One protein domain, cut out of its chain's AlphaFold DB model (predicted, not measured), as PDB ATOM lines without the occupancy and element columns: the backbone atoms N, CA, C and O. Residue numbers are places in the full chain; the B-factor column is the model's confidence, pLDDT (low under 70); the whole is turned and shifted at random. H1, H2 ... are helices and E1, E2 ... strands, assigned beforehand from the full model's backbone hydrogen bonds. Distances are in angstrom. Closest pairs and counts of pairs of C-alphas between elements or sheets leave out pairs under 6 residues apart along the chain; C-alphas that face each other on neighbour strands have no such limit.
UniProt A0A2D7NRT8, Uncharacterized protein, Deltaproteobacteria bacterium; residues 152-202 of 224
ATOM      1  N   TYR A 152     142.000 109.291 103.381       95.19
ATOM      2  CA  TYR A 152     141.050 109.347 102.277       95.19
ATOM      3  C   TYR A 152     139.888 110.278 102.649       95.19
ATOM      4  O   TYR A 152     139.429 110.248 103.793       95.19
ATOM      5  N   ARG A 153     139.414 111.094 101.699       94.44
ATOM      6  CA  ARG A 153     138.368 112.114 101.933       94.44
ATOM      7  C   ARG A 153     138.739 113.124 103.034       94.44
ATOM      8  O   ARG A 153     137.952 113.408 103.935       94.44
ATOM      9  N   LEU A 154     139.978 113.629 103.001       94.56
ATOM     10  CA  LEU A 154     140.530 114.515 104.035       94.56
ATOM     11  C   LEU A 154     139.653 115.752 104.294       94.56
ATOM     12  O   LEU A 154     139.405 116.094 105.448       94.56
ATOM     13  N   SER A 155     139.161 116.413 103.247       93.56
ATOM     14  CA  SER A 155     138.335 117.616 103.393       93.56
ATOM     15  C   SER A 155     137.017 117.332 104.120       93.56
ATOM     16  O   SER A 155     136.589 118.121 104.960       93.56
ATOM     17  N   GLU A 156     136.367 116.209 103.824       93.38
ATOM     18  CA  GLU A 156     135.158 115.754 104.512       93.38
ATOM     19  C   GLU A 156     135.452 115.339 105.949       93.38
ATOM     20  O   GLU A 156     134.719 115.722 106.856       93.38
ATOM     21  N   LEU A 157     136.566 114.641 106.173       93.31
ATOM     22  CA  LEU A 157     137.016 114.270 107.507       93.31
ATOM     23  C   LEU A 157     137.197 115.503 108.403       93.31
ATOM     24  O   LEU A 157     136.741 115.501 109.544       93.31
ATOM     25  N   ILE A 158     137.821 116.568 107.893       92.88
ATOM     26  CA  ILE A 158     137.992 117.826 108.634       92.88
ATOM     27  C   ILE A 158     136.632 118.424 109.011       92.88
ATOM     28  O   ILE A 158     136.455 118.845 110.154       92.88
ATOM     29  N   LYS A 159     135.657 118.415 108.092       93.31
ATOM     30  CA  LYS A 159     134.295 118.898 108.371       93.31
ATOM     31  C   LYS A 159     133.626 118.080 109.474       93.31
ATOM     32  O   LYS A 159     133.097 118.675 110.406       93.31
ATOM     33  N   SER A 160     133.721 116.751 109.425       91.88
ATOM     34  CA  SER A 160     133.162 115.868 110.457       91.88
ATOM     35  C   SER A 160     133.825 116.052 111.825       91.88
ATOM     36  O   SER A 160     133.159 115.979 112.855       91.88
ATOM     37  N   ILE A 161     135.133 116.344 111.868       92.12
ATOM     38  CA  ILE A 161     135.823 116.698 113.120       92.12
ATOM     39  C   ILE A 161     135.271 118.018 113.675       92.12
ATOM     40  O   ILE A 161     135.005 118.115 114.871       92.12
ATOM     41  N   GLN A 162     135.084 119.022 112.814       92.31
ATOM     42  CA  GLN A 162     134.557 120.335 113.198       92.31
ATOM     43  C   GLN A 162     133.096 120.277 113.663       92.31
ATOM     44  O   GLN A 162     132.721 121.018 114.567       92.31
ATOM     45  N   SER A 163     132.278 119.396 113.080       91.56
ATOM     46  CA  SER A 163     130.884 119.177 113.484       91.56
ATOM     47  C   SER A 163     130.724 118.198 114.655       91.56
ATOM     48  O   SER A 163     129.597 117.936 115.074       91.56
ATOM     49  N   HIS A 164     131.827 117.681 115.216       90.94
ATOM     50  CA  HIS A 164     131.826 116.670 116.280       90.94
ATOM     51  C   HIS A 164     131.044 115.391 115.922       90.94
ATOM     52  O   HIS A 164     130.450 114.739 116.785       90.94
ATOM     53  N   GLU A 165     131.063 115.005 114.648       90.19
ATOM     54  CA  GLU A 165     130.470 113.758 114.175       90.19
ATOM     55  C   GLU A 165     131.292 112.535 114.595       90.19
ATOM     56  O   GLU A 165     132.505 112.581 114.807       90.19
ATOM     57  N   THR A 166     130.616 111.387 114.672       90.75
ATOM     58  CA  THR A 166     131.311 110.108 114.839       90.75
ATOM     59  C   THR A 166     131.982 109.718 113.529       90.75
ATOM     60  O   THR A 166     131.307 109.502 112.526       90.75
ATOM     61  N   ILE A 167     133.308 109.586 113.561       92.62
ATOM     62  CA  ILE A 167     134.113 109.190 112.405       92.62
ATOM     63  C   ILE A 167     134.434 107.699 112.483       92.62
ATOM     64  O   ILE A 167     134.992 107.219 113.473       92.62
ATOM     65  N   PHE A 168     134.133 106.973 111.413       90.94
ATOM     66  CA  PHE A 168     134.436 105.554 111.273       90.94
ATOM     67  C   PHE A 168     135.698 105.359 110.432       90.94
ATOM     68  O   PHE A 168     135.825 105.884 109.328       90.94
ATOM     69  N   ILE A 169     136.636 104.566 110.942       91.00
ATOM     70  CA  ILE A 169     137.841 104.189 110.201       91.00
ATOM     71  C   ILE A 169     137.625 102.791 109.630       91.00
ATOM     72  O   ILE A 169     137.448 101.829 110.377       91.00
ATOM     73  N   THR A 170     137.640 102.690 108.307       90.25
ATOM     74  CA  THR A 170     137.384 101.447 107.564       90.25
ATOM     75  C   THR A 170     138.682 100.818 107.055       90.25
ATOM     76  O   THR A 170     139.723 101.478 106.991       90.25
ATOM     77  N   GLU A 171     138.639  99.532 106.694       89.31
ATOM     78  CA  GLU A 171     139.823  98.801 106.220       89.31
ATOM     79  C   GLU A 171     140.316  99.234 104.840       89.31
ATOM     80  O   GLU A 171     141.509  99.104 104.563       89.31
ATOM     81  N   GLY A 172     139.436  99.758 103.989       91.25
ATOM     82  CA  GLY A 172     139.792 100.172 102.640       91.25
ATOM     83  C   GLY A 172     138.796 101.146 102.032       91.25
ATOM     84  O   GLY A 172     137.712 101.391 102.560       91.25
ATOM     85  N   GLU A 173     139.184 101.701 100.891       95.62
ATOM     86  CA  GLU A 173     138.526 102.832 100.240       95.62
ATOM     87  C   GLU A 173     137.106 102.466  99.794       95.62
ATOM     88  O   GLU A 173     136.173 103.237  99.982       95.62
ATOM     89  N   LYS A 174     136.903 101.229  99.331       93.81
ATOM     90  CA  LYS A 174     135.579 100.734  98.935       93.81
ATOM     91  C   LYS A 174     134.581 100.646 100.097       93.81
ATOM     92  O   LYS A 174     133.409 100.974  99.927       93.81
ATOM     93  N   ASP A 175     135.021 100.176 101.265       92.94
ATOM     94  CA  ASP A 175     134.159 100.091 102.453       92.94
ATOM     95  C   ASP A 175     133.886 101.488 103.021       92.94
ATOM     96  O   ASP A 175     132.781 101.772 103.483       92.94
ATOM     97  N   CYS A 176     134.882 102.375 102.925       94.56
ATOM     98  CA  CYS A 176     134.743 103.792 103.220       94.56
ATOM     99  C   CYS A 176     133.649 104.439 102.363       94.56
ATOM    100  O   CYS A 176     132.765 105.100 102.907       94.56
ATOM    101  N   ASP A 177     133.687 104.239 101.044       95.69
ATOM    102  CA  ASP A 177     132.705 104.807 100.119       95.69
ATOM    103  C   ASP A 177     131.294 104.283 100.427       95.69
ATOM    104  O   ASP A 177     130.380 105.082 100.614       95.69
ATOM    105  N   ARG A 178     131.131 102.970 100.647       96.00
ATOM    106  CA  ARG A 178     129.841 102.382 101.055       96.00
ATOM    107  C   ARG A 178     129.299 102.967 102.364       96.00
ATOM    108  O   ARG A 178     128.097 103.178 102.489       96.00
ATOM    109  N   GLY A 179     130.160 103.192 103.357       93.38
ATOM    110  CA  GLY A 179     129.754 103.806 104.623       93.38
ATOM    111  C   GLY A 179     129.265 105.246 104.442       93.38
ATOM    112  O   GLY A 179     128.231 105.618 104.994       93.38
ATOM    113  N   ASN A 180     129.954 106.024 103.605       94.12
ATOM    114  CA  ASN A 180     129.534 107.383 103.266       94.12
ATOM    115  C   ASN A 180     128.220 107.404 102.468       94.12
ATOM    116  O   ASN A 180     127.375 108.258 102.725       94.12
ATOM    117  N   GLU A 181     127.996 106.446 101.564       95.50
ATOM    118  CA  GLU A 181     126.735 106.315 100.813       95.50
ATOM    119  C   GLU A 181     125.510 106.127 101.722       95.50
ATOM    120  O   GLU A 181     124.425 106.605 101.397       95.50
ATOM    121  N   ILE A 182     125.673 105.471 102.878       95.38
ATOM    122  CA  ILE A 182     124.600 105.288 103.870       95.38
ATOM    123  C   ILE A 182     124.567 106.390 104.946       95.38
ATOM    124  O   ILE A 182     123.838 106.262 105.929       95.38
ATOM    125  N   GLY A 183     125.338 107.468 104.772       92.75
ATOM    126  CA  GLY A 183     125.336 108.639 105.654       92.75
ATOM    127  C   GLY A 183     126.254 108.548 106.877       92.75
ATOM    128  O   GLY A 183     126.071 109.315 107.820       92.75
ATOM    129  N   LEU A 184     127.225 107.629 106.897       92.25
ATOM    130  CA  LEU A 184     128.260 107.585 107.936       92.25
ATOM    131  C   LEU A 184     129.497 108.374 107.505       92.25
ATOM    132  O   LEU A 184     129.958 108.246 106.375       92.25
ATOM    133  N   SER A 185     130.108 109.103 108.432       93.31
ATOM    134  CA  SER A 185     131.365 109.812 108.179       93.31
ATOM    135  C   SER A 185     132.536 108.826 108.236       93.31
ATOM    136  O   SER A 185     133.108 108.576 109.300       93.31
ATOM    137  N   CYS A 186     132.874 108.210 107.100       93.38
ATOM    138  CA  CYS A 186     133.929 107.198 107.012       93.38
ATOM    139  C   CYS A 186     135.212 107.744 106.366       93.38
ATOM    140  O   CYS A 186     135.156 108.504 105.400       93.38
ATOM    141  N   THR A 187     136.369 107.283 106.850       94.06
ATOM    142  CA  THR A 187     137.690 107.497 106.232       94.06
ATOM    143  C   THR A 187     138.534 106.212 106.269       94.06
ATOM    144  O   THR A 187     138.199 105.237 106.950       94.06
ATOM    145  N   THR A 188     139.642 106.190 105.528       92.94
ATOM    146  CA  THR A 188     140.658 105.130 105.570       92.94
ATOM    147  C   THR A 188     142.041 105.695 105.227       92.94
ATOM    148  O   THR A 188     142.183 106.866 104.873       92.94
ATOM    149  N   PHE A 189     143.072 104.860 105.304       89.25
ATOM    150  CA  PHE A 189     144.451 105.209 104.974       89.25
ATOM    151  C   PHE A 189     144.993 104.308 103.866       89.25
ATOM    152  O   PHE A 189     144.572 103.153 103.760       89.25
ATOM    153  N   PRO A 190     145.960 104.789 103.065       80.75
ATOM    154  CA  PRO A 190     146.564 103.962 102.032       80.75
ATOM    155  C   PRO A 190     147.173 102.697 102.654       80.75
ATOM    156  O   PRO A 190     147.940 102.777 103.613       80.75
ATOM    157  N   SER A 191     146.885 101.533 102.060       72.75
ATOM    158  CA  SER A 191     147.254 100.190 102.566       72.75
ATOM    159  C   SER A 191     146.468  99.678 103.787       72.75
ATOM    160  O   SER A 191     146.878  98.678 104.386       72.75
ATOM    161  N   GLY A 192     145.350 100.319 104.134       60.44
ATOM    162  CA  GLY A 192     144.415  99.876 105.167       60.44
ATOM    163  C   GLY A 192     144.895 100.045 106.614       60.44
ATOM    164  O   GLY A 192     146.013 100.480 106.901       60.44
ATOM    165  N   THR A 193     144.029  99.684 107.565       52.91
ATOM    166  CA  THR A 193     144.163  99.993 109.006       52.91
ATOM    167  C   THR A 193     145.298  99.256 109.729       52.91
ATOM    168  O   THR A 193     145.660  99.626 110.843       52.91
ATOM    169  N   GLY A 194     145.886  98.222 109.118       48.56
ATOM    170  CA  GLY A 194     146.873  97.342 109.761       48.56
ATOM    171  C   GLY A 194     148.319  97.860 109.810       48.56
ATOM    172  O   GLY A 194     149.161  97.222 110.437       48.56
ATOM    173  N   LYS A 195     148.644  98.980 109.145       48.41
ATOM    174  CA  LYS A 195     150.029  99.496 109.011       48.41
ATOM    175  C   LYS A 195     150.171 100.975 109.384       48.41
ATOM    176  O   LYS A 195     151.009 101.688 108.830       48.41
ATOM    177  N   PHE A 196     149.341 101.446 110.308       48.66
ATOM    178  CA  PHE A 196     149.275 102.861 110.639       48.66
ATOM    179  C   PHE A 196     150.364 103.296 111.632       48.66
ATOM    180  O   PHE A 196     150.488 102.736 112.721       48.66
ATOM    181  N   GLN A 197     151.125 104.332 111.267       41.97
ATOM    182  CA  GLN A 197     151.874 105.169 112.206       41.97
ATOM    183  C   GLN A 197     151.080 106.461 112.431       41.97
ATOM    184  O   GLN A 197     150.409 106.945 111.527       41.97
ATOM    185  N   ARG A 198     151.137 106.986 113.655       39.66
ATOM    186  CA  ARG A 198     150.364 108.131 114.153       39.66
ATOM    187  C   ARG A 198     150.390 109.320 113.171       39.66
ATOM    188  O   ARG A 198     151.441 109.925 112.996       39.66
ATOM    189  N   VAL A 199     149.246 109.682 112.586       45.41
ATOM    190  CA  VAL A 199     149.090 110.927 111.808       45.41
ATOM    191  C   VAL A 199     148.570 112.014 112.741       45.41
ATOM    192  O   VAL A 199     147.519 111.865 113.363       45.41
ATOM    193  N   SER A 200     149.324 113.100 112.874       36.41
ATOM    194  CA  SER A 200     148.877 114.317 113.546       36.41
ATOM    195  C   SER A 200     148.069 115.155 112.562       36.41
ATOM    196  O   SER A 200     148.646 115.899 111.775       36.41
ATOM    197  N   ILE A 201     146.742 115.041 112.609       43.47
ATOM    198  CA  ILE A 201     145.855 116.015 111.967       43.47
ATOM    199  C   ILE A 201     145.841 117.236 112.893       43.47
ATOM    200  O   ILE A 201     145.135 117.252 113.902       43.47
ATOM    201  N   ILE A 202     146.715 118.207 112.628       37.41
ATOM    202  CA  ILE A 202     146.732 119.475 113.363       37.41
ATOM    203  C   ILE A 202     145.646 120.348 112.736       37.41
ATOM    204  O   ILE A 202     145.893 121.054 111.766       37.41
TER     205      ILE A 202
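What this domain is: This is residues 152 to 202 of the 224 residues of an uncharacterized protein of Deltaproteobacteria bacterium (UniProt A0A2D7NRT8). A pair of short parallel strands, E1 and E2, makes the small core, with helix H1 packed on one side of it and helix H2 on the other; E2 is the strand nearer to both helices. After E2 a long tail with no named element, residues 188 to 202, swings away from this body, and its residues 195 to 200 stick out free. The printed part has 51 residues with two named helices and two named strands, in the order H1, E1, H2, E2, the sheet being E1 next to E2, parallel. The class is mixed, helices and strands, though under half of the residues, 24, are in named elements. The whole is compact, with a radius of gyration of the C-alphas of 10.6 A, and the C-alphas span 27 by 27 by 15 A.

Where its parts are: Begin at Tyr 152 and find C-alpha 154 at (140.530, 114.515, 104.035); there H1 starts, residues 154 to 162, 12.4 A from first to last C-alpha. Next comes E1, residues 167 to 169, 6.6 A long. Find C-alpha 173 at (138.526, 102.832, 100.240); from there H2 runs through residues 173 to 181, 12.3 A. E2, residues 185 to 187, is 7.0 A long and ends at C-alpha 187, at (137.690, 107.497, 106.232).

How they stand to each other: Start with the sheet: E1 and E2 are parallel neighbours, with 32 degrees between their directions. Look at C-alphas 168 and 186, which face each other at 4.6 A. Across the pair, N 168 and O 185 are 2.8 A apart and N 187 and O 168 are 2.9 A apart, both within hydrogen-bond range. E1, H2 and E2 form a strand-helix-strand unit, two parallel neighbour strands with a helix between them along the chain, and its crossover is right-handed. Look next at H2 and E2: their closest C-alphas, those of Cys 176 and Cys 186, are 5.2 A apart. The closest C-alphas of H1 and E2, those of Ser 160 and Ser 185, are 6.7 A apart. H1 and H2 are apart. In both H1 and H2 every O i to N i+4 pair is within hydrogen-bond range.

The domain as a whole: The two C-alphas farthest apart, those of Ile 182 and Gln 197, are 28.5 A from each other. The printed part has no cut, and the links H1 to E1, E1 to H2 and H2 to E2 are tight. The mean pLDDT of the printed part is 82.1, but look at residues 192 to 202: there the model's confidence is under 70.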